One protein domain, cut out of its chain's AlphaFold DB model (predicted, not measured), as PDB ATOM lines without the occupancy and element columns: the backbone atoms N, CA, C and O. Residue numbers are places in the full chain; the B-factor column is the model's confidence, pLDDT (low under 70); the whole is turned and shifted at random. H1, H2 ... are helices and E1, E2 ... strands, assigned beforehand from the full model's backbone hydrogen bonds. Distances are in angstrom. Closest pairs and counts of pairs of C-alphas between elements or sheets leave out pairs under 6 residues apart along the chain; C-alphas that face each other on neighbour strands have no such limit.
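AT A GLANCE: This is residues 130 to 298 of the 298 residues of an uncharacterized protein of Clostridium sp. CAG:245_30_32 (UniProt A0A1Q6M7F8). Helix H2 sits in the middle between two strongly twisted sheets, the six-stranded sheet E5 E6 E1 E2 E7 E11 toward one end of the longest axis and the three-stranded sheet E8 E9 E10 toward the other, while the hairpin E3 E4 covers a further side of H2. The short H1 is on the face of E8 E9 E10 opposite to H2, and residues 203 to 213 and 286 to 294 run between the two larger sheets. The printed part has 169 residues, with three named helices and eleven named strands in the order E1 E2 E3 E4 E5 E6 E7 H1 H2 H3 E8 E9 E10 E11, and the class is mostly strand. The six-stranded sheet is mixed, the other two antiparallel. The whole is compact, with a radius of gyration of the C-alphas of 15.9 A and spans of 46 by 32 by 29 A.

IN THESE COORDINATES: E1, residues 130 to 132, begins at C-alpha 130 (-18.015, -6.759, 13.629). E2 covers residues 141 to 146, 14.0 A long; E3, residues 151 to 155, 13.2 A; and E4, residues 158 to 162, 13.3 A. E5, residues 170 to 180, measures 23.6 A and bends by 80 degrees at residue 177; E6, residues 183 to 191, measures 24.7 A. E7 covers residues 198 to 202, 12.7 A, and H1 residues 214 to 217. H2, residues 230 to 239, begins at C-alpha 230 (-13.683, 3.068, -5.307) and is 14.2 A long. H3 covers residues 247 to 250. E8, residues 255 to 264, is 22.9 A long and bends by 78 degrees at residue 259; E9, residues 267 to 275, is 23.3 A; and E10, residues 280 to 285, is 15.6 A. E11, residues 295 to 297, ends at C-alpha 297 (-17.738, 5.905, 9.538).

HOW THE PARTS SIT: The largest sheet runs E5 E6 E1 E2 E7 E11, with edge strands E5 and E11. In the hairpin E5 and E6, N 178 and O 185 are 2.8 A apart, within hydrogen-bond range. E6 and E1 are parallel, with N 188 and O 130 at 2.8 A. The hairpin E1 and E2 has N 131 and O 141 at 2.8 A. Antiparallel E2 and E7 have N 142 and O 201 at 2.9 A, and antiparallel E7 and E11 have N 200 and O 296 at 2.9 A. H2 is on this sheet, forming two layers, a helix on one face of a sheet, at a height of 9.3 A. It is over E7 and only just over E2, where 3 of its C-alphas fall, and runs across the strands, at 84 degrees to E7 on the local plane; the closest C-alphas of E2 and H2 are those of Phe 144 and Phe 236, 5.3 A apart. In the hairpin E3 and E4, N 155 and O 158 are 2.9 A apart; the closest C-alphas of E3 and H2 are those of Trp 155 and Ala 234, 5.0 A apart. E8 E9 E10 is a meander, each strand the antiparallel neighbour of the one before, with N 256 and O 274 at 2.9 A and N 275 and O 280 at 2.8 A. H2 is also on this sheet at a height of 10.0 A and runs along the strands, at 7 degrees to E9 on the local plane; Ser 230 and Ser 258 are the closest C-alphas of H2 and E8, 5.3 A apart. H1 is on the opposite face at a height of 8.0 A. H3 is on neither of these two sheets, and H2 and H3 are apart. In H2, every O i to N i+4 pair is within hydrogen-bond range, while H1 and H3 are too short for such a pair.

THE WHOLE: The C-alphas farthest apart are those of Thr 176 and Asn 265, at 51.6 A. The printed part has no cut and ends at residue 298, the chain's last. The links E7 to H1 and H1 to H2 are long, and the second, residues 218 to 229, holds a short antiparallel pairing of residues 221 to 222 with 225 to 226. The mean pLDDT of the printed part is 95.9, and no printed residue is under 70.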
ATOM      1  N   TYR A 130     -16.680  -7.247  13.950       98.50
ATOM      2  CA  TYR A 130     -18.015  -6.759  13.629       98.50
ATOM      3  C   TYR A 130     -18.297  -5.454  14.374       98.50
ATOM      4  O   TYR A 130     -17.696  -5.190  15.415       98.50
ATOM      5  N   ALA A 131     -19.229  -4.662  13.860       98.12
ATOM      6  CA  ALA A 131     -19.654  -3.411  14.465       98.12
ATOM      7  C   ALA A 131     -21.158  -3.412  14.750       98.12
ATOM      8  O   ALA A 131     -21.952  -3.811  13.896       98.12
ATOM      9  N   ASP A 132     -21.500  -2.949  15.945       96.69
ATOM     10  CA  ASP A 132     -22.827  -2.497  16.364       96.69
ATOM     11  C   ASP A 132     -22.752  -0.965  16.402       96.69
ATOM     12  O   ASP A 132     -22.186  -0.362  17.323       96.69
ATOM     13  N   VAL A 133     -23.169  -0.348  15.298       95.19
ATOM     14  CA  VAL A 133     -22.893   1.061  14.994       95.19
ATOM     15  C   VAL A 133     -23.946   2.013  15.552       95.19
ATOM     16  O   VAL A 133     -23.722   3.226  15.556       95.19
ATOM     17  N   ASP A 134     -25.093   1.491  15.980       91.00
ATOM     18  CA  ASP A 134     -26.176   2.257  16.600       91.00
ATOM     19  C   ASP A 134     -26.386   1.916  18.088       91.00
ATOM     20  O   ASP A 134     -27.142   2.606  18.775       91.00
ATOM     21  N   GLY A 135     -25.667   0.919  18.615       88.12
ATOM     22  CA  GLY A 135     -25.715   0.534  20.022       88.12
ATOM     23  C   GLY A 135     -26.982  -0.235  20.393       88.12
ATOM     24  O   GLY A 135     -27.296  -0.347  21.581       88.12
ATOM     25  N   ASN A 136     -27.732  -0.744  19.410       87.88
ATOM     26  CA  ASN A 136     -28.962  -1.495  19.645       87.88
ATOM     27  C   ASN A 136     -28.698  -2.967  20.040       87.88
ATOM     28  O   ASN A 136     -29.630  -3.694  20.395       87.88
ATOM     29  N   GLY A 137     -27.432  -3.409  20.006       86.12
ATOM     30  CA  GLY A 137     -27.005  -4.765  20.359       86.12
ATOM     31  C   GLY A 137     -27.067  -5.781  19.212       86.12
ATOM     32  O   GLY A 137     -26.811  -6.974  19.429       86.12
ATOM     33  N   THR A 138     -27.396  -5.343  17.998       93.31
ATOM     34  CA  THR A 138     -27.333  -6.136  16.766       93.31
ATOM     35  C   THR A 138     -26.067  -5.810  15.975       93.31
ATOM     36  O   THR A 138     -25.404  -4.812  16.212       93.31
ATOM     37  N   VAL A 139     -25.657  -6.726  15.096       97.44
ATOM     38  CA  VAL A 139     -24.470  -6.520  14.259       97.44
ATOM     39  C   VAL A 139     -24.902  -5.896  12.943       97.44
ATOM     40  O   VAL A 139     -25.675  -6.506  12.207       97.44
ATOM     41  N   ASP A 140     -24.322  -4.748  12.616       97.56
ATOM     42  CA  ASP A 140     -24.670  -3.985  11.420       97.56
ATOM     43  C   ASP A 140     -23.673  -4.178  10.277       97.56
ATOM     44  O   ASP A 140     -24.017  -4.106   9.091       97.56
ATOM     45  N   GLY A 141     -22.408  -4.431  10.614       98.25
ATOM     46  CA  GLY A 141     -21.349  -4.454   9.619       98.25
ATOM     47  C   GLY A 141     -20.035  -5.050  10.091       98.25
ATOM     48  O   GLY A 141     -19.896  -5.510  11.223       98.25
ATOM     49  N   ILE A 142     -19.067  -5.038   9.183       98.75
ATOM     50  CA  ILE A 142     -17.689  -5.471   9.403       98.75
ATOM     51  C   ILE A 142     -16.755  -4.265   9.291       98.75
ATOM     52  O   ILE A 142     -16.863  -3.472   8.352       98.75
ATOM     53  N   ILE A 143     -15.844  -4.115  10.248       98.75
ATOM     54  CA  ILE A 143     -14.823  -3.066  10.228       98.75
ATOM     55  C   ILE A 143     -13.750  -3.437   9.208       98.75
ATOM     56  O   ILE A 143     -13.184  -4.532   9.274       98.75
ATOM     57  N   PHE A 144     -13.442  -2.512   8.303       98.44
ATOM     58  CA  PHE A 144     -12.426  -2.715   7.269       98.44
ATOM     59  C   PHE A 144     -11.339  -1.640   7.230       98.44
ATOM     60  O   PHE A 144     -10.312  -1.871   6.611       98.44
ATOM     61  N   GLU A 145     -11.502  -0.519   7.934       98.12
ATOM     62  CA  GLU A 145     -10.413   0.444   8.155       98.12
ATOM     63  C   GLU A 145     -10.346   0.818   9.634       98.12
ATOM     64  O   GLU A 145     -11.379   0.897  10.299       98.12
ATOM     65  N   ASP A 146      -9.135   1.072  10.134       98.00
ATOM     66  CA  ASP A 146      -8.878   1.592  11.479       98.00
ATOM     67  C   ASP A 146      -7.969   2.824  11.397       98.00
ATOM     68  O   ASP A 146      -6.756   2.715  11.206       98.00
ATOM     69  N   PHE A 147      -8.550   4.005  11.592       97.25
ATOM     70  CA  PHE A 147      -7.859   5.292  11.543       97.25
ATOM     71  C   PHE A 147      -6.904   5.513  12.721       97.25
ATOM     72  O   PHE A 147      -6.087   6.428  12.680       97.25
ATOM     73  N   LYS A 148      -6.943   4.693  13.780       95.50
ATOM     74  CA  LYS A 148      -5.900   4.742  14.819       95.50
ATOM     75  C   LYS A 148      -4.584   4.184  14.294       95.50
ATOM     76  O   LYS A 148      -3.517   4.688  14.634       95.50
ATOM     77  N   LYS A 149      -4.674   3.115  13.503       93.75
ATOM     78  CA  LYS A 149      -3.522   2.424  12.922       93.75
ATOM     79  C   LYS A 149      -3.089   3.074  11.607       93.75
ATOM     80  O   LYS A 149      -1.893   3.144  11.339       93.75
ATOM     81  N   GLY A 150      -4.051   3.552  10.816       94.69
ATOM     82  CA  GLY A 150      -3.823   3.917   9.423       94.69
ATOM     83  C   GLY A 150      -3.418   2.698   8.591       94.69
ATOM     84  O   GLY A 150      -3.546   1.550   9.028       94.69
ATOM     85  N   GLY A 151      -2.904   2.940   7.390       94.62
ATOM     86  CA  GLY A 151      -2.403   1.875   6.528       94.62
ATOM     87  C   GLY A 151      -2.390   2.253   5.057       94.62
ATOM     88  O   GLY A 151      -2.770   3.354   4.666       94.62
ATOM     89  N   SER A 152      -1.946   1.324   4.226       97.25
ATOM     90  CA  SER A 152      -1.979   1.463   2.775       97.25
ATOM     91  C   SER A 152      -1.857   0.098   2.126       97.25
ATOM     92  O   SER A 152      -1.196  -0.789   2.669       97.25
ATOM     93  N   GLY A 153      -2.405  -0.038   0.927       97.69
ATOM     94  CA  GLY A 153      -2.299  -1.266   0.162       97.69
ATOM     95  C   GLY A 153      -2.801  -1.093  -1.259       97.69
ATOM     96  O   GLY A 153      -3.002   0.021  -1.749       97.69
ATOM     97  N   SER A 154      -3.001  -2.223  -1.927       97.56
ATOM     98  CA  SER A 154      -3.562  -2.271  -3.269       97.56
ATOM     99  C   SER A 154      -4.549  -3.416  -3.370       97.56
ATOM    100  O   SER A 154      -4.300  -4.509  -2.859       97.56
ATOM    101  N   TRP A 155      -5.668  -3.168  -4.037       98.38
ATOM    102  CA  TRP A 155      -6.629  -4.204  -4.371       98.38
ATOM    103  C   TRP A 155      -7.300  -3.874  -5.699       98.38
ATOM    104  O   TRP A 155      -7.641  -2.726  -5.984       98.38
ATOM    105  N   GLY A 156      -7.473  -4.885  -6.549       96.75
ATOM    106  CA  GLY A 156      -8.155  -4.718  -7.831       96.75
ATOM    107  C   GLY A 156      -7.486  -3.736  -8.796       96.75
ATOM    108  O   GLY A 156      -8.176  -3.137  -9.618       96.75
ATOM    109  N   GLY A 157      -6.168  -3.546  -8.679       96.56
ATOM    110  CA  GLY A 157      -5.406  -2.565  -9.457       96.56
ATOM    111  C   GLY A 157      -5.555  -1.118  -8.971       96.56
ATOM    112  O   GLY A 157      -5.090  -0.209  -9.648       96.56
ATOM    113  N   THR A 158      -6.195  -0.892  -7.821       97.25
ATOM    114  CA  THR A 158      -6.345   0.427  -7.192       97.25
ATOM    115  C   THR A 158      -5.565   0.466  -5.884       97.25
ATOM    116  O   THR A 158      -5.749  -0.390  -5.019       97.25
ATOM    117  N   ASN A 159      -4.713   1.477  -5.726       98.25
ATOM    118  CA  ASN A 159      -4.018   1.734  -4.467       98.25
ATOM    119  C   ASN A 159      -4.921   2.529  -3.518       98.25
ATOM    120  O   ASN A 159      -5.675   3.396  -3.957       98.25
ATOM    121  N   TYR A 160      -4.808   2.258  -2.223       98.19
ATOM    122  CA  TYR A 160      -5.513   2.990  -1.175       98.19
ATOM    123  C   TYR A 160      -4.563   3.369  -0.041       98.19
ATOM    124  O   TYR A 160      -3.508   2.765   0.165       98.19
ATOM    125  N   THR A 161      -4.943   4.400   0.706       98.06
ATOM    126  CA  THR A 161      -4.244   4.850   1.910       98.06
ATOM    127  C   THR A 161      -5.282   5.247   2.945       98.06
ATOM    128  O   THR A 161      -6.207   5.996   2.645       98.06
ATOM    129  N   ILE A 162      -5.112   4.738   4.157       97.62
ATOM    130  CA  ILE A 162      -5.938   5.015   5.325       97.62
ATOM    131  C   ILE A 162      -5.136   5.982   6.190       97.62
ATOM    132  O   ILE A 162      -4.102   5.623   6.760       97.62
ATOM    133  N   SER A 163      -5.593   7.228   6.249       96.69
ATOM    134  CA  SER A 163      -4.940   8.260   7.057       96.69
ATOM    135  C   SER A 163      -5.183   8.019   8.542       96.69
ATOM    136  O   SER A 163      -6.238   7.515   8.934       96.69
ATOM    137  N   THR A 164      -4.215   8.399   9.376       97.12
ATOM    138  CA  THR A 164      -4.406   8.353  10.822       97.12
ATOM    139  C   THR A 164      -5.225   9.542  11.308       97.12
ATOM    140  O   THR A 164      -5.109  10.655  10.796       97.12
ATOM    141  N   VAL A 165      -6.059   9.306  12.317       96.19
ATOM    142  CA  VAL A 165      -6.904  10.326  12.942       96.19
ATOM    143  C   VAL A 165      -6.629  10.351  14.444       96.19
ATOM    144  O   VAL A 165      -6.437   9.313  15.078       96.19
ATOM    145  N   THR A 166      -6.595  11.549  15.024       94.75
ATOM    146  CA  THR A 166      -6.447  11.775  16.470       94.75
ATOM    147  C   THR A 166      -7.781  12.194  17.096       94.75
ATOM    148  O   THR A 166      -8.757  12.462  16.393       94.75
ATOM    149  N   GLY A 167      -7.860  12.215  18.432       94.62
ATOM    150  CA  GLY A 167      -9.110  12.543  19.137       94.62
ATOM    151  C   GLY A 167     -10.220  11.516  18.893       94.62
ATOM    152  O   GLY A 167     -11.392  11.874  18.809       94.62
ATOM    153  N   LEU A 168      -9.832  10.252  18.711       94.12
ATOM    154  CA  LEU A 168     -10.734   9.143  18.421       94.12
ATOM    155  C   LEU A 168     -11.631   8.834  19.619       94.12
ATOM    156  O   LEU A 168     -11.155   8.814  20.755       94.12
ATOM    157  N   LYS A 169     -12.905   8.530  19.352       91.94
ATOM    158  CA  LYS A 169     -13.806   7.966  20.360       91.94
ATOM    159  C   LYS A 169     -13.343   6.561  20.763       91.94
ATOM    160  O   LYS A 169     -12.575   5.904  20.051       91.94
ATOM    161  N   GLU A 170     -13.809   6.095  21.914       91.12
ATOM    162  CA  GLU A 170     -13.458   4.777  22.430       91.12
ATOM    163  C   GLU A 170     -14.460   3.712  21.981       91.12
ATOM    164  O   GLU A 170     -15.594   3.998  21.604       91.12
ATOM    165  N   TYR A 171     -14.024   2.457  22.019       93.12
ATOM    166  CA  TYR A 171     -14.852   1.308  21.668       93.12
ATOM    167  C   TYR A 171     -14.656   0.228  22.707       93.12
ATOM    168  O   TYR A 171     -13.618   0.164  23.370       93.12
ATOM    169  N   TYR A 172     -15.640  -0.647  22.821       89.69
ATOM    170  CA  TYR A 172     -15.591  -1.794  23.711       89.69
ATOM    171  C   TYR A 172     -16.133  -3.028  23.003       89.69
ATOM    172  O   TYR A 172     -16.902  -2.922  22.046       89.69
ATOM    173  N   VAL A 173     -15.727  -4.207  23.473       91.12
ATOM    174  CA  VAL A 173     -16.266  -5.468  22.960       91.12
ATOM    175  C   VAL A 173     -17.647  -5.695  23.577       91.12
ATOM    176  O   VAL A 173     -17.758  -6.084  24.742       91.12
ATOM    177  N   SER A 174     -18.698  -5.432  22.800       88.00
ATOM    178  CA  SER A 174     -20.101  -5.552  23.216       88.00
ATOM    179  C   SER A 174     -20.630  -6.980  23.126       88.00
ATOM    180  O   SER A 174     -21.532  -7.362  23.872       88.00
ATOM    181  N   LYS A 175     -20.038  -7.803  22.256       88.75
ATOM    182  CA  LYS A 175     -20.373  -9.222  22.115       88.75
ATOM    183  C   LYS A 175     -19.146 -10.026  21.707       88.75
ATOM    184  O   LYS A 175     -18.385  -9.616  20.834       88.75
ATOM    185  N   THR A 176     -18.964 -11.192  22.315       90.44
ATOM    186  CA  THR A 176     -17.880 -12.122  21.974       90.44
ATOM    187  C   THR A 176     -18.380 -13.273  21.112       90.44
ATOM    188  O   THR A 176     -19.526 -13.693  21.265       90.44
ATOM    189  N   ASN A 177     -17.507 -13.834  20.272       93.25
ATOM    190  CA  ASN A 177     -17.782 -15.047  19.487       93.25
ATOM    191  C   ASN A 177     -19.051 -14.965  18.615       93.25
ATOM    192  O   ASN A 177     -19.796 -15.938  18.489       93.25
ATOM    193  N   TYR A 178     -19.321 -13.808  18.013       95.81
ATOM    194  CA  TYR A 178     -20.387 -13.681  17.027       95.81
ATOM    195  C   TYR A 178     -19.991 -14.416  15.745       95.81
ATOM    196  O   TYR A 178     -18.968 -14.103  15.137       95.81
ATOM    197  N   ASN A 179     -20.806 -15.393  15.346       97.00
ATOM    198  CA  ASN A 179     -20.629 -16.138  14.107       97.00
ATOM    199  C   ASN A 179     -21.373 -15.436  12.966       97.00
ATOM    200  O   ASN A 179     -22.602 -15.365  12.986       97.00
ATOM    201  N   GLY A 180     -20.633 -14.934  11.981       96.19
ATOM    202  CA  GLY A 180     -21.193 -14.284  10.798       96.19
ATOM    203  C   GLY A 180     -20.410 -14.619   9.524       96.19
ATOM    204  O   GLY A 180     -19.532 -15.482   9.555       96.19
ATOM    205  N   PRO A 181     -20.687 -13.928   8.402       95.81
ATOM    206  CA  PRO A 181     -20.073 -14.229   7.105       95.81
ATOM    207  C   PRO A 181     -18.538 -14.163   7.105       95.81
ATOM    208  O   PRO A 181     -17.886 -14.933   6.412       95.81
ATOM    209  N   PHE A 182     -17.946 -13.295   7.928       96.94
ATOM    210  CA  PHE A 182     -16.493 -13.138   8.099       96.94
ATOM    211  C   PHE A 182     -15.918 -14.032   9.217       96.94
ATOM    212  O   PHE A 182     -14.865 -13.749   9.794       96.94
ATOM    213  N   GLY A 183     -16.622 -15.122   9.531       96.62
ATOM    214  CA  GLY A 183     -16.281 -16.072  10.583       96.62
ATOM    215  C   GLY A 183     -16.657 -15.590  11.985       96.62
ATOM    216  O   GLY A 183     -17.353 -14.583  12.161       96.62
ATOM    217  N   THR A 184     -16.183 -16.335  12.985       97.50
ATOM    218  CA  THR A 184     -16.401 -16.038  14.405       97.50
ATOM    219  C   THR A 184     -15.472 -14.924  14.869       97.50
ATOM    220  O   THR A 184     -14.253 -15.106  14.925       97.50
ATOM    221  N   LYS A 185     -16.045 -13.767  15.207       96.56
ATOM    222  CA  LYS A 185     -15.314 -12.576  15.663       96.56
ATOM    223  C   LYS A 185     -16.061 -11.896  16.807       96.56
ATOM    224  O   LYS A 185     -17.220 -12.191  17.086       96.56
ATOM    225  N   ASN A 186     -15.389 -10.974  17.479       95.31
ATOM    226  CA  ASN A 186     -16.030 -10.113  18.467       95.31
ATOM    227  C   ASN A 186     -16.711  -8.921  17.775       95.31
ATOM    228  O   ASN A 186     -16.362  -8.564  16.648       95.31
ATOM    229  N   VAL A 187     -17.673  -8.316  18.466       95.88
ATOM    230  CA  VAL A 187     -18.415  -7.128  18.034       95.88
ATOM    231  C   VAL A 187     -17.949  -5.934  18.855       95.88
ATOM    232  O   VAL A 187     -17.820  -6.046  20.077       95.88
ATOM    233  N   LEU A 188     -17.687  -4.818  18.183       96.00
ATOM    234  CA  LEU A 188     -17.363  -3.538  18.796       96.00
ATOM    235  C   LEU A 188     -18.569  -2.602  18.748       96.00
ATOM    236  O   LEU A 188     -19.206  -2.474  17.707       96.00
ATOM    237  N   SER A 189     -18.812  -1.909  19.858       93.62
ATOM    238  CA  SER A 189     -19.740  -0.774  19.945       93.62
ATOM    239  C   SER A 189     -18.960   0.478  20.361       93.62
ATOM    240  O   SER A 189     -17.942   0.383  21.061       93.62
ATOM    241  N   ALA A 190     -19.404   1.649  19.908       92.31
ATOM    242  CA  ALA A 190     -18.782   2.923  20.260       92.31
ATOM    243  C   ALA A 190     -19.179   3.371  21.674       92.31
ATOM    244  O   ALA A 190     -20.286   3.107  22.143       92.31
ATOM    245  N   ARG A 191     -18.289   4.107  22.339       85.12
ATOM    246  CA  ARG A 191     -18.573   4.804  23.590       85.12
ATOM    247  C   ARG A 191     -17.830   6.137  23.660       85.12
ATOM    248  O   ARG A 191     -16.699   6.279  23.205       85.12
ATOM    249  N   GLY A 192     -18.471   7.098  24.320       77.88
ATOM    250  CA  GLY A 192     -17.905   8.421  24.545       77.88
ATOM    251  C   GLY A 192     -17.994   9.307  23.307       77.88
ATOM    252  O   GLY A 192     -18.614   8.967  22.302       77.88
ATOM    253  N   SER A 193     -17.394  10.484  23.413       85.19
ATOM    254  CA  SER A 193     -17.308  11.471  22.340       85.19
ATOM    255  C   SER A 193     -15.976  11.366  21.600       85.19
ATOM    256  O   SER A 193     -14.993  10.884  22.156       85.19
ATOM    257  N   GLY A 194     -15.925  11.884  20.375       92.31
ATOM    258  CA  GLY A 194     -14.696  11.976  19.588       92.31
ATOM    259  C   GLY A 194     -14.909  11.598  18.129       92.31
ATOM    260  O   GLY A 194     -16.016  11.251  17.706       92.31
ATOM    261  N   ASN A 195     -13.824  11.649  17.367       95.56
ATOM    262  CA  ASN A 195     -13.807  11.274  15.962       95.56
ATOM    263  C   ASN A 195     -14.047   9.765  15.803       95.56
ATOM    264  O   ASN A 195     -13.609   8.965  16.631       95.56
ATOM    265  N   ALA A 196     -14.746   9.376  14.737       95.88
ATOM    266  CA  ALA A 196     -14.885   7.976  14.343       95.88
ATOM    267  C   ALA A 196     -13.504   7.335  14.136       95.88
ATOM    268  O   ALA A 196     -12.602   7.968  13.584       95.88
ATOM    269  N   ARG A 197     -13.341   6.087  14.581       96.75
ATOM    270  CA  ARG A 197     -12.095   5.322  14.431       96.75
ATOM    271  C   ARG A 197     -12.144   4.371  13.252       96.75
ATOM    272  O   ARG A 197     -11.085   4.021  12.739       96.75
ATOM    273  N   PHE A 198     -13.325   3.941  12.839       98.19
ATOM    274  CA  PHE A 198     -13.455   2.847  11.895       98.19
ATOM    275  C   PHE A 198     -14.269   3.245  10.673       98.19
ATOM    276  O   PHE A 198     -15.176   4.070  10.763       98.19
ATOM    277  N   ASN A 199     -13.996   2.585   9.550       98.19
ATOM    278  CA  ASN A 199     -14.991   2.426   8.496       98.19
ATOM    279  C   ASN A 199     -15.585   1.020   8.563       98.19
ATOM    280  O   ASN A 199     -14.875   0.022   8.726       98.19
ATOM    281  N   VAL A 200     -16.907   0.964   8.436       98.75
ATOM    282  CA  VAL A 200     -17.714  -0.250   8.546       98.75
ATOM    283  C   VAL A 200     -18.471  -0.462   7.246       98.75
ATOM    284  O   VAL A 200     -19.125   0.454   6.752       98.75
ATOM    285  N   MET A 201     -18.404  -1.677   6.704       98.69
ATOM    286  CA  MET A 201     -19.205  -2.118   5.562       98.69
ATOM    287  C   MET A 201     -20.426  -2.887   6.063       98.69
ATOM    288  O   MET A 201     -20.282  -3.773   6.906       98.69
ATOM    289  N   ALA A 202     -21.610  -2.598   5.527       98.38
ATOM    290  CA  ALA A 202     -22.833  -3.312   5.878       98.38
ATOM    291  C   ALA A 202     -22.727  -4.805   5.522       98.38
ATOM    292  O   ALA A 202     -22.117  -5.175   4.516       98.38
ATOM    293  N   LEU A 203     -23.355  -5.678   6.316       97.00
ATOM    294  CA  LEU A 203     -23.358  -7.121   6.019       97.00
ATOM    295  C   LEU A 203     -24.281  -7.503   4.855       97.00
ATOM    296  O   LEU A 203     -24.060  -8.529   4.211       97.00
ATOM    297  N   SER A 204     -25.293  -6.680   4.578       96.12
ATOM    298  CA  SER A 204     -26.294  -6.929   3.538       96.12
ATOM    299  C   SER A 204     -26.217  -5.904   2.414       96.12
ATOM    300  O   SER A 204     -25.806  -4.759   2.605       96.12
ATOM    301  N   ASP A 205     -26.643  -6.325   1.226       97.94
ATOM    302  CA  ASP A 205     -26.820  -5.419   0.095       97.94
ATOM    303  C   ASP A 205     -27.967  -4.447   0.368       97.94
ATOM    304  O   ASP A 205     -28.978  -4.806   0.975       97.94
ATOM    305  N   TYR A 206     -27.838  -3.225  -0.138       98.25
ATOM    306  CA  TYR A 206     -28.901  -2.240  -0.028       98.25
ATOM    307  C   TYR A 206     -30.169  -2.710  -0.747       98.25
ATOM    308  O   TYR A 206     -30.105  -3.189  -1.884       98.25
ATOM    309  N   ASN A 207     -31.319  -2.512  -0.094       97.44
ATOM    310  CA  ASN A 207     -32.646  -2.791  -0.646       97.44
ATOM    311  C   ASN A 207     -32.738  -4.196  -1.277       97.44
ATOM    312  O   ASN A 207     -33.093  -4.347  -2.447       97.44
ATOM    313  N   ASN A 208     -32.338  -5.221  -0.517       95.44
ATOM    314  CA  ASN A 208     -32.416  -6.635  -0.900       95.44
ATOM    315  C   ASN A 208     -31.768  -6.947  -2.263       95.44
ATOM    316  O   ASN A 208     -32.346  -7.641  -3.100       95.44
ATOM    317  N   SER A 209     -30.559  -6.424  -2.489       96.12
ATOM    318  CA  SER A 209     -29.781  -6.622  -3.723       96.12
ATOM    319  C   SER A 209     -30.430  -6.038  -4.989       96.12
ATOM    320  O   SER A 209     -30.074  -6.443  -6.100       96.12
ATOM    321  N   ALA A 210     -31.348  -5.071  -4.853       97.94
ATOM    322  CA  ALA A 210     -31.844  -4.293  -5.985       97.94
ATOM    323  C   ALA A 210     -30.681  -3.655  -6.764       97.94
ATOM    324  O   ALA A 210     -29.650  -3.283  -6.197       97.94
ATOM    325  N   THR A 211     -30.844  -3.537  -8.082       98.44
ATOM    326  CA  THR A 211     -29.794  -3.045  -8.977       98.44
ATOM    327  C   THR A 211     -30.146  -1.687  -9.564       98.44
ATOM    328  O   THR A 211     -31.299  -1.398  -9.891       98.44
ATOM    329  N   TYR A 212     -29.129  -0.843  -9.715       98.25
ATOM    330  CA  TYR A 212     -29.290   0.565 -10.063       98.25
ATOM    331  C   TYR A 212     -28.326   0.950 -11.176       98.25
ATOM    332  O   TYR A 212     -27.202   0.451 -11.234       98.25
ATOM    333  N   THR A 213     -28.750   1.868 -12.041       98.00
ATOM    334  CA  THR A 213     -27.823   2.592 -12.918       98.00
ATOM    335  C   THR A 213     -26.878   3.436 -12.071       98.00
ATOM    336  O   THR A 213     -27.233   3.841 -10.960       98.00
ATOM    337  N   PHE A 214     -25.683   3.736 -12.584       98.00
ATOM    338  CA  PHE A 214     -24.671   4.458 -11.808       98.00
ATOM    339  C   PHE A 214     -25.172   5.819 -11.298       98.00
ATOM    340  O   PHE A 214     -24.923   6.178 -10.149       98.00
ATOM    341  N   THR A 215     -25.924   6.550 -12.130       95.44
ATOM    342  CA  THR A 215     -26.484   7.868 -11.786       95.44
ATOM    343  C   THR A 215     -27.318   7.824 -10.512       95.44
ATOM    344  O   THR A 215     -27.201   8.727  -9.688       95.44
ATOM    345  N   ASN A 216     -28.107   6.763 -10.333       96.81
ATOM    346  CA  ASN A 216     -28.917   6.575  -9.136       96.81
ATOM    347  C   ASN A 216     -28.072   5.985  -8.005       96.81
ATOM    348  O   ASN A 216     -28.175   6.441  -6.873       96.81
ATOM    349  N   ALA A 217     -27.214   5.010  -8.318       97.75
ATOM    350  CA  ALA A 217     -26.411   4.280  -7.346       97.75
ATOM    351  C   ALA A 217     -25.495   5.193  -6.520       97.75
ATOM    352  O   ALA A 217     -25.496   5.106  -5.298       97.75
ATOM    353  N   LYS A 218     -24.737   6.091  -7.167       96.75
ATOM    354  CA  LYS A 218     -23.654   6.859  -6.523       96.75
ATOM    355  C   LYS A 218     -24.097   7.749  -5.353       96.75
ATOM    356  O   LYS A 218     -23.265   8.120  -4.531       96.75
ATOM    357  N   SER A 219     -25.380   8.106  -5.309       96.56
ATOM    358  CA  SER A 219     -25.970   9.013  -4.318       96.56
ATOM    359  C   SER A 219     -26.901   8.299  -3.334       96.56
ATOM    360  O   SER A 219     -27.579   8.967  -2.561       96.56
ATOM    361  N   ILE A 220     -26.954   6.960  -3.349       98.50
ATOM    362  CA  ILE A 220     -27.761   6.199  -2.391       98.50
ATOM    363  C   ILE A 220     -27.194   6.370  -0.980       98.50
ATOM    364  O   ILE A 220     -26.009   6.130  -0.726       98.50
ATOM    365  N   THR A 221     -28.085   6.715  -0.054       98.12
ATOM    366  CA  THR A 221     -27.818   6.800   1.382       98.12
ATOM    367  C   THR A 221     -28.932   6.136   2.185       98.12
ATOM    368  O   THR A 221     -30.071   6.034   1.726       98.12
ATOM    369  N   SER A 222     -28.622   5.719   3.409       96.69
ATOM    370  CA  SER A 222     -29.587   5.212   4.388       96.69
ATOM    371  C   SER A 222     -29.157   5.651   5.785       96.69
ATOM    372  O   SER A 222     -28.329   4.999   6.418       96.69
ATOM    373  N   GLY A 223     -29.672   6.786   6.259       95.50
ATOM    374  CA  GLY A 223     -29.103   7.451   7.436       95.50
ATOM    375  C   GLY A 223     -27.646   7.848   7.172       95.50
ATOM    376  O   GLY A 223     -27.353   8.448   6.142       95.50
ATOM    377  N   GLU A 224     -26.731   7.469   8.066       96.06
ATOM    378  CA  GLU A 224     -25.286   7.727   7.912       96.06
ATOM    379  C   GLU A 224     -24.580   6.779   6.924       96.06
ATOM    380  O   GLU A 224     -23.405   6.962   6.606       96.06
ATOM    381  N   TRP A 225     -25.278   5.752   6.432       98.50
ATOM    382  CA  TRP A 225     -24.736   4.816   5.453       98.50
ATOM    383  C   TRP A 225     -24.766   5.407   4.048       98.50
ATOM    384  O   TRP A 225     -25.784   5.958   3.627       98.50
ATOM    385  N   ARG A 226     -23.684   5.232   3.287       98.56
ATOM    386  CA  ARG A 226     -23.558   5.717   1.904       98.56
ATOM    387  C   ARG A 226     -22.831   4.721   1.014       98.56
ATOM    388  O   ARG A 226     -22.136   3.833   1.504       98.56
ATOM    389  N   VAL A 227     -22.959   4.880  -0.301       98.75
ATOM    390  CA  VAL A 227     -22.170   4.078  -1.244       98.75
ATOM    391  C   VAL A 227     -20.684   4.451  -1.126       98.75
ATOM    392  O   VAL A 227     -20.333   5.621  -1.329       98.75
ATOM    393  N   PRO A 228     -19.802   3.488  -0.808       98.56
ATOM    394  CA  PRO A 228     -18.373   3.733  -0.665       98.56
ATOM    395  C   PRO A 228     -17.745   4.141  -1.998       98.56
ATOM    396  O   PRO A 228     -18.189   3.751  -3.082       98.56
ATOM    397  N   THR A 229     -16.686   4.930  -1.914       98.50
ATOM    398  CA  THR A 229     -15.834   5.274  -3.051       98.50
ATOM    399  C   THR A 229     -15.087   4.042  -3.556       98.50
ATOM    400  O   THR A 229     -14.958   3.025  -2.873       98.50
ATOM    401  N   SER A 230     -14.540   4.127  -4.768       97.81
ATOM    402  CA  SER A 230     -13.683   3.068  -5.307       97.81
ATOM    403  C   SER A 230     -12.441   2.814  -4.444       97.81
ATOM    404  O   SER A 230     -11.970   1.684  -4.391       97.81
ATOM    405  N   ILE A 231     -11.929   3.837  -3.751       98.12
ATOM    406  CA  ILE A 231     -10.772   3.720  -2.852       98.12
ATOM    407  C   ILE A 231     -11.161   2.971  -1.572       98.12
ATOM    408  O   ILE A 231     -10.474   2.025  -1.203       98.12
ATOM    409  N   GLU A 232     -12.292   3.317  -0.948       98.44
ATOM    410  CA  GLU A 232     -12.813   2.595   0.228       98.44
ATOM    411  C   GLU A 232     -13.132   1.127  -0.106       98.44
ATOM    412  O   GLU A 232     -12.886   0.234   0.696       98.44
ATOM    413  N   LEU A 233     -13.628   0.833  -1.314       98.50
ATOM    414  CA  LEU A 233     -13.837  -0.552  -1.758       98.50
ATOM    415  C   LEU A 233     -12.524  -1.306  -1.998       98.50
ATOM    416  O   LEU A 233     -12.464  -2.513  -1.760       98.50
ATOM    417  N   ALA A 234     -11.474  -0.613  -2.445       98.56
ATOM    418  CA  ALA A 234     -10.139  -1.192  -2.550       98.56
ATOM    419  C   ALA A 234      -9.576  -1.514  -1.157       98.56
ATOM    420  O   ALA A 234      -9.067  -2.615  -0.948       98.56
ATOM    421  N   ALA A 235      -9.733  -0.599  -0.196       98.62
ATOM    422  CA  ALA A 235      -9.357  -0.824   1.197       98.62
ATOM    423  C   ALA A 235     -10.134  -1.997   1.804       98.62
ATOM    424  O   ALA A 235      -9.526  -2.908   2.356       98.62
ATOM    425  N   PHE A 236     -11.454  -2.058   1.599       98.62
ATOM    426  CA  PHE A 236     -12.291  -3.182   2.028       98.62
ATOM    427  C   PHE A 236     -11.793  -4.524   1.481       98.62
ATOM    428  O   PHE A 236     -11.659  -5.492   2.231       98.62
ATOM    429  N   GLY A 237     -11.487  -4.582   0.182       98.06
ATOM    430  CA  GLY A 237     -10.935  -5.776  -0.449       98.06
ATOM    431  C   GLY A 237      -9.561  -6.164   0.097       98.06
ATOM    432  O   GLY A 237      -9.316  -7.338   0.376       98.06
ATOM    433  N   GLY A 238      -8.670  -5.185   0.256       98.12
ATOM    434  CA  GLY A 238      -7.292  -5.397   0.686       98.12
ATOM    435  C   GLY A 238      -7.158  -5.763   2.163       98.12
ATOM    436  O   GLY A 238      -6.549  -6.782   2.478       98.12
ATOM    437  N   GLU A 239      -7.754  -4.977   3.060       98.00
ATOM    438  CA  GLU A 239      -7.640  -5.145   4.517       98.00
ATOM    439  C   GLU A 239      -8.296  -6.442   5.013       98.00
ATOM    440  O   GLU A 239      -7.823  -7.053   5.971       98.00
ATOM    441  N   LEU A 240      -9.356  -6.909   4.341       97.69
ATOM    442  CA  LEU A 240     -10.026  -8.172   4.672       97.69
ATOM    443  C   LEU A 240      -9.540  -9.369   3.838       97.69
ATOM    444  O   LEU A 240     -10.061 -10.473   4.004       97.69
ATOM    445  N   GLY A 241      -8.557  -9.183   2.949       97.31
ATOM    446  CA  GLY A 241      -7.998 -10.269   2.137       97.31
ATOM    447  C   GLY A 241      -9.027 -10.925   1.207       97.31
ATOM    448  O   GLY A 241      -9.044 -12.149   1.037       97.31
ATOM    449  N   ILE A 242      -9.922 -10.128   0.623       98.06
ATOM    450  CA  ILE A 242     -10.943 -10.623  -0.300       98.06
ATOM    451  C   ILE A 242     -10.283 -10.982  -1.632       98.06
ATOM    452  O   ILE A 242      -9.493 -10.228  -2.194       98.06
ATOM    453  N   THR A 243     -10.634 -12.143  -2.168       98.06
ATOM    454  CA  THR A 243     -10.123 -12.692  -3.423       98.06
ATOM    455  C   THR A 243     -11.278 -13.134  -4.317       98.06
ATOM    456  O   THR A 243     -12.424 -13.264  -3.876       98.06
ATOM    457  N   THR A 244     -10.968 -13.442  -5.575       98.06
ATOM    458  CA  THR A 244     -11.925 -14.033  -6.525       98.06
ATOM    459  C   THR A 244     -12.480 -15.383  -6.063       98.06
ATOM    460  O   THR A 244     -13.529 -15.802  -6.546       98.06
ATOM    461  N   LEU A 245     -11.808 -16.049  -5.118       97.88
ATOM    462  CA  LEU A 245     -12.165 -17.378  -4.626       97.88
ATOM    463  C   LEU A 245     -13.011 -17.352  -3.346       97.88
ATOM    464  O   LEU A 245     -13.748 -18.302  -3.104       97.88
ATOM    465  N   ASN A 246     -12.917 -16.299  -2.522       97.69
ATOM    466  CA  ASN A 246     -13.563 -16.271  -1.201       97.69
ATOM    467  C   ASN A 246     -14.725 -15.273  -1.074       97.69
ATOM    468  O   ASN A 246     -15.500 -15.388  -0.125       97.69
ATOM    469  N   TYR A 247     -14.884 -14.325  -2.007       98.12
ATOM    470  CA  TYR A 247     -15.841 -13.223  -1.847       98.12
ATOM    471  C   TYR A 247     -17.281 -13.705  -1.612       98.12
ATOM    472  O   TYR A 247     -17.999 -13.148  -0.782       98.12
ATOM    473  N   SER A 248     -17.697 -14.773  -2.298       97.06
ATOM    474  CA  SER A 248     -19.036 -15.346  -2.157       97.06
ATOM    475  C   SER A 248     -19.271 -15.948  -0.769       97.06
ATOM    476  O   SER A 248     -20.393 -15.889  -0.269       97.06
ATOM    477  N   GLY A 249     -18.218 -16.445  -0.107       96.62
ATOM    478  CA  GLY A 249     -18.265 -16.919   1.279       96.62
ATOM    479  C   GLY A 249     -18.580 -15.807   2.283       96.62
ATOM    480  O   GLY A 249     -19.226 -16.059   3.294       96.62
ATOM    481  N   TYR A 250     -18.227 -14.560   1.959       96.62
ATOM    482  CA  TYR A 250     -18.582 -13.370   2.741       96.62
ATOM    483  C   TYR A 250     -19.971 -12.805   2.397       96.62
ATOM    484  O   TYR A 250     -20.333 -11.710   2.835       96.62
ATOM    485  N   GLY A 251     -20.754 -13.518   1.580       95.62
ATOM    486  CA  GLY A 251     -22.064 -13.063   1.117       95.62
ATOM    487  C   GLY A 251     -21.990 -11.875   0.154       95.62
ATOM    488  O   GLY A 251     -22.971 -11.144   0.019       95.62
ATOM    489  N   LEU A 252     -20.841 -11.645  -0.488       97.81
ATOM    490  CA  LEU A 252     -20.668 -10.596  -1.491       97.81
ATOM    491  C   LEU A 252     -21.141 -11.085  -2.865       97.81
ATOM    492  O   LEU A 252     -20.925 -12.232  -3.258       97.81
ATOM    493  N   LYS A 253     -21.759 -10.189  -3.634       97.56
ATOM    494  CA  LYS A 253     -22.046 -10.378  -5.057       97.56
ATOM    495  C   LYS A 253     -20.784 -10.174  -5.887       97.56
ATOM    496  O   LYS A 253     -19.809  -9.569  -5.453       97.56
ATOM    497  N   ALA A 254     -20.837 -10.649  -7.128       97.56
ATOM    498  CA  ALA A 254     -19.723 -10.567  -8.063       97.56
ATOM    499  C   ALA A 254     -19.267  -9.127  -8.338       97.56
ATOM    500  O   ALA A 254     -18.087  -8.900  -8.593       97.56
ATOM    501  N   THR A 255     -20.182  -8.151  -8.349       98.19
ATOM    502  CA  THR A 255     -19.872  -6.760  -8.701       98.19
ATOM    503  C   THR A 255     -20.803  -5.786  -7.989       98.19
ATOM    504  O   THR A 255     -21.998  -6.056  -7.877       98.19
ATOM    505  N   TYR A 256     -20.254  -4.653  -7.547       98.62
ATOM    506  CA  TYR A 256     -20.987  -3.553  -6.921       98.62
ATOM    507  C   TYR A 256     -20.590  -2.209  -7.520       98.62
ATOM    508  O   TYR A 256     -19.431  -1.999  -7.889       98.62
ATOM    509  N   TRP A 257     -21.539  -1.275  -7.558       98.62
ATOM    510  CA  TRP A 257     -21.209   0.123  -7.811       98.62
ATOM    511  C   TRP A 257     -20.465   0.739  -6.622       98.62
ATOM    512  O   TRP A 257     -20.808   0.492  -5.467       98.62
ATOM    513  N   SER A 258     -19.476   1.575  -6.934       98.50
ATOM    514  CA  SER A 258     -18.955   2.589  -6.014       98.50
ATOM    515  C   SER A 258     -19.661   3.928  -6.248       98.50
ATOM    516  O   SER A 258     -20.440   4.067  -7.194       98.50
ATOM    517  N   SER A 259     -19.361   4.938  -5.434       98.19
ATOM    518  CA  SER A 259     -19.796   6.322  -5.665       98.19
ATOM    519  C   SER A 259     -18.854   7.127  -6.574       98.19
ATOM    520  O   SER A 259     -19.175   8.257  -6.948       98.19
ATOM    521  N   THR A 260     -17.716   6.559  -6.987       97.94
ATOM    522  CA  THR A 260     -16.708   7.264  -7.794       97.94
ATOM    523  C   THR A 260     -17.117   7.331  -9.267       97.94
ATOM    524  O   THR A 260     -17.349   6.307  -9.912       97.94
ATOM    525  N   ALA A 261     -17.184   8.547  -9.813       96.44
ATOM    526  CA  ALA A 261     -17.475   8.809 -11.221       96.44
ATOM    527  C   ALA A 261     -16.189   8.951 -12.046       96.44
ATOM    528  O   ALA A 261     -15.195   9.486 -11.558       96.44
ATOM    529  N   ILE A 262     -16.234   8.529 -13.312       93.62
ATOM    530  CA  ILE A 262     -15.156   8.738 -14.281       93.62
ATOM    531  C   ILE A 262     -15.638   9.728 -15.341       93.62
ATOM    532  O   ILE A 262     -16.607   9.474 -16.071       93.62
ATOM    533  N   TYR A 263     -14.942  10.858 -15.411       89.38
ATOM    534  CA  TYR A 263     -15.266  11.969 -16.293       89.38
ATOM    535  C   TYR A 263     -14.476  11.887 -17.596       89.38
ATOM    536  O   TYR A 263     -13.291  11.567 -17.602       89.38
ATOM    537  N   PHE A 264     -15.147  12.218 -18.692       86.75
ATOM    538  CA  PHE A 264     -14.536  12.462 -19.992       86.75
ATOM    539  C   PHE A 264     -15.134  13.756 -20.534       86.75
ATOM    540  O   PHE A 264     -16.340  13.807 -20.784       86.75
ATOM    541  N   ASN A 265     -14.300  14.788 -20.699       88.12
ATOM    542  CA  ASN A 265     -14.723  16.143 -21.077       88.12
ATOM    543  C   ASN A 265     -15.862  16.664 -20.174       88.12
ATOM    544  O   ASN A 265     -16.934  17.001 -20.667       88.12
ATOM    545  N   ASP A 266     -15.658  16.619 -18.851       86.12
ATOM    546  CA  ASP A 266     -16.598  17.070 -17.802       86.12
ATOM    547  C   ASP A 266     -17.962  16.361 -17.742       86.12
ATOM    548  O   ASP A 266     -18.816  16.684 -16.916       86.12
ATOM    549  N   ILE A 267     -18.156  15.316 -18.547       86.69
ATOM    550  CA  ILE A 267     -19.360  14.487 -18.538       86.69
ATOM    551  C   ILE A 267     -19.028  13.131 -17.924       86.69
ATOM    552  O   ILE A 267     -18.034  12.488 -18.270       86.69
ATOM    553  N   ILE A 268     -19.898  12.654 -17.033       85.69
ATOM    554  CA  ILE A 268     -19.804  11.293 -16.501       85.69
ATOM    555  C   ILE A 268     -20.127  10.314 -17.633       85.69
ATOM    556  O   ILE A 268     -21.280  10.191 -18.050       85.69
ATOM    557  N   ARG A 269     -19.112   9.597 -18.120       87.88
ATOM    558  CA  ARG A 269     -19.293   8.520 -19.110       87.88
ATOM    559  C   ARG A 269     -19.364   7.145 -18.463       87.88
ATOM    560  O   ARG A 269     -20.088   6.280 -18.956       87.88
ATOM    561  N   TYR A 270     -18.652   6.963 -17.354       94.00
ATOM    562  CA  TYR A 270     -18.566   5.688 -16.655       94.00
ATOM    563  C   TYR A 270     -18.669   5.890 -15.143       94.00
ATOM    564  O   TYR A 270     -18.279   6.928 -14.606       94.00
ATOM    565  N   GLY A 271     -19.186   4.874 -14.463       96.50
ATOM    566  CA  GLY A 271     -19.060   4.723 -13.018       96.50
ATOM    567  C   GLY A 271     -17.938   3.752 -12.684       96.50
ATOM    568  O   GLY A 271     -17.705   2.814 -13.445       96.50
ATOM    569  N   CYS A 272     -17.259   3.931 -11.555       97.31
ATOM    570  CA  CYS A 272     -16.366   2.903 -11.029       97.31
ATOM    571  C   CYS A 272     -17.187   1.799 -10.352       97.31
ATOM    572  O   CYS A 272     -17.995   2.078  -9.459       97.31
ATOM    573  N   CYS A 273     -16.938   0.545 -10.714       97.12
ATOM    574  CA  CYS A 273     -17.444  -0.631 -10.015       97.12
ATOM    575  C   CYS A 273     -16.296  -1.478  -9.463       97.12
ATOM    576  O   CYS A 273     -15.227  -1.578 -10.067       97.12
ATOM    577  N   VAL A 274     -16.545  -2.120  -8.325       98.25
ATOM    578  CA  VAL A 274     -15.702  -3.200  -7.812       98.25
ATOM    579  C   VAL A 274     -16.233  -4.526  -8.337       98.25
ATOM    580  O   VAL A 274     -17.415  -4.818  -8.183       98.25
ATOM    581  N   SER A 275     -15.374  -5.334  -8.950       97.94
ATOM    582  CA  SER A 275     -15.692  -6.676  -9.429       97.94
ATOM    583  C   SER A 275     -14.890  -7.702  -8.633       97.94
ATOM    584  O   SER A 275     -13.739  -8.002  -8.953       97.94
ATOM    585  N   PHE A 276     -15.498  -8.243  -7.575       98.06
ATOM    586  CA  PHE A 276     -14.882  -9.263  -6.727       98.06
ATOM    587  C   PHE A 276     -14.627 -10.566  -7.484       98.06
ATOM    588  O   PHE A 276     -13.572 -11.165  -7.303       98.06
ATOM    589  N   SER A 277     -15.524 -10.960  -8.394       97.75
ATOM    590  CA  SER A 277     -15.348 -12.170  -9.210       97.75
ATOM    591  C   SER A 277     -14.145 -12.091 -10.150       97.75
ATOM    592  O   SER A 277     -13.567 -13.118 -10.489       97.75
ATOM    593  N   ASN A 278     -13.760 -10.879 -10.559       97.38
ATOM    594  CA  ASN A 278     -12.629 -10.640 -11.452       97.38
ATOM    595  C   ASN A 278     -11.393 -10.087 -10.725       97.38
ATOM    596  O   ASN A 278     -10.352  -9.931 -11.359       97.38
ATOM    597  N   GLY A 279     -11.508  -9.761  -9.432       97.12
ATOM    598  CA  GLY A 279     -10.440  -9.159  -8.636       97.12
ATOM    599  C   GLY A 279      -9.974  -7.823  -9.209       97.12
ATOM    600  O   GLY A 279      -8.771  -7.613  -9.344       97.12
ATOM    601  N   LYS A 280     -10.908  -6.960  -9.632       97.81
ATOM    602  CA  LYS A 280     -10.617  -5.686 -10.315       97.81
ATOM    603  C   LYS A 280     -11.542  -4.567  -9.858       97.81
ATOM    604  O   LYS A 280     -12.700  -4.809  -9.529       97.81
ATOM    605  N   ILE A 281     -11.044  -3.340  -9.920       97.62
ATOM    606  CA  ILE A 281     -11.847  -2.118  -9.893       97.62
ATOM    607  C   ILE A 281     -11.695  -1.448 -11.255       97.62
ATOM    608  O   ILE A 281     -10.580  -1.221 -11.721       97.62
ATOM    609  N   ASN A 282     -12.811  -1.176 -11.923       94.81
ATOM    610  CA  ASN A 282     -12.811  -0.638 -13.278       94.81
ATOM    611  C   ASN A 282     -14.007   0.280 -13.539       94.81
ATOM    612  O   ASN A 282     -14.994   0.285 -12.807       94.81
ATOM    613  N   GLY A 283     -13.906   1.059 -14.614       94.88
ATOM    614  CA  GLY A 283     -15.014   1.846 -15.140       94.88
ATOM    615  C   GLY A 283     -15.994   0.984 -15.927       94.88
ATOM    616  O   GLY A 283     -15.574   0.127 -16.706       94.88
ATOM    617  N   ASN A 284     -17.292   1.236 -15.767       95.31
ATOM    618  CA  ASN A 284     -18.322   0.629 -16.598       95.31
ATOM    619  C   ASN A 284     -19.434   1.622 -16.971       95.31
ATOM    620  O   ASN A 284     -19.608   2.657 -16.324       95.31
ATOM    621  N   GLY A 285     -20.148   1.342 -18.063       94.38
ATOM    622  CA  GLY A 285     -21.136   2.255 -18.635       94.38
ATOM    623  C   GLY A 285     -22.255   2.578 -17.644       94.38
ATOM    624  O   GLY A 285     -22.809   1.682 -17.011       94.38
ATOM    625  N   ILE A 286     -22.624   3.858 -17.530       94.38
ATOM    626  CA  ILE A 286     -23.576   4.332 -16.506       94.38
ATOM    627  C   ILE A 286     -24.984   3.722 -16.605       94.38
ATOM    628  O   ILE A 286     -25.724   3.744 -15.622       94.38
ATOM    629  N   GLY A 287     -25.354   3.182 -17.770       93.94
ATOM    630  CA  GLY A 287     -26.634   2.506 -18.000       93.94
ATOM    631  C   GLY A 287     -26.697   1.070 -17.469       93.94
ATOM    632  O   GLY A 287     -27.787   0.506 -17.378       93.94
ATOM    633  N   ILE A 288     -25.559   0.471 -17.102       96.62
ATOM    634  CA  ILE A 288     -25.519  -0.877 -16.531       96.62
ATOM    635  C   ILE A 288     -26.042  -0.847 -15.097       96.62
ATOM    636  O   ILE A 288     -25.852   0.125 -14.363       96.62
ATOM    637  N   LYS A 289     -26.715  -1.929 -14.698       97.75
ATOM    638  CA  LYS A 289     -27.295  -2.064 -13.368       97.75
ATOM    639  C   LYS A 289     -26.480  -3.011 -12.499       97.75
ATOM    640  O   LYS A 289     -26.372  -4.194 -12.811       97.75
ATOM    641  N   TYR A 290     -25.979  -2.497 -11.380       98.38
ATOM    642  CA  TYR A 290     -25.324  -3.285 -10.334       98.38
ATOM    643  C   TYR A 290     -25.946  -2.986  -8.969       98.38
ATOM    644  O   TYR A 290     -26.542  -1.916  -8.791       98.38
ATOM    645  N   PRO A 291     -25.855  -3.925  -8.010       98.31
ATOM    646  CA  PRO A 291     -26.230  -3.656  -6.630       98.31
ATOM    647  C   PRO A 291     -25.238  -2.688  -5.970       98.31
ATOM    648  O   PRO A 291     -24.142  -2.435  -6.482       98.31
ATOM    649  N   VAL A 292     -25.610  -2.179  -4.795       98.38
ATOM    650  CA  VAL A 292     -24.716  -1.426  -3.905       98.38
ATOM    651  C   VAL A 292     -24.710  -2.042  -2.514       98.38
ATOM    652  O   VAL A 292     -25.720  -2.571  -2.045       98.38
ATOM    653  N   ARG A 293     -23.563  -1.952  -1.850       98.12
ATOM    654  CA  ARG A 293     -23.405  -2.240  -0.427       98.12
ATOM    655  C   ARG A 293     -22.907  -0.964   0.232       98.12
ATOM    656  O   ARG A 293     -22.051  -0.287  -0.333       98.12
ATOM    657  N   LEU A 294     -23.519  -0.588   1.348       98.75
ATOM    658  CA  LEU A 294     -23.246   0.700   1.973       98.75
ATOM    659  C   LEU A 294     -22.141   0.577   3.018       98.75
ATOM    660  O   LEU A 294     -21.983  -0.466   3.650       98.75
ATOM    661  N   ALA A 295     -21.426   1.675   3.224       98.62
ATOM    662  CA  ALA A 295     -20.452   1.838   4.286       98.62
ATOM    663  C   ALA A 295     -20.724   3.124   5.074       98.62
ATOM    664  O   ALA A 295     -21.371   4.050   4.575       98.62
ATOM    665  N   ARG A 296     -20.217   3.188   6.303       97.94
ATOM    666  CA  ARG A 296     -20.209   4.405   7.121       97.94
ATOM    667  C   ARG A 296     -18.961   4.475   7.984       97.94
ATOM    668  O   ARG A 296     -18.360   3.449   8.303       97.94
ATOM    669  N   THR A 297     -18.645   5.686   8.416       96.75
ATOM    670  CA  THR A 297     -17.738   5.905   9.538       96.75
ATOM    671  C   THR A 297     -18.428   5.493  10.837       96.75
ATOM    672  O   THR A 297     -19.629   5.721  11.015       96.75
ATOM    673  N   PHE A 298     -17.660   4.908  11.743       93.94
ATOM    674  CA  PHE A 298     -18.094   4.394  13.034       93.94
ATOM    675  C   PHE A 298     -17.144   4.895  14.105       93.94
ATOM    676  O   PHE A 298     -15.919   4.704  13.946       93.94
TER     677      PHE A 298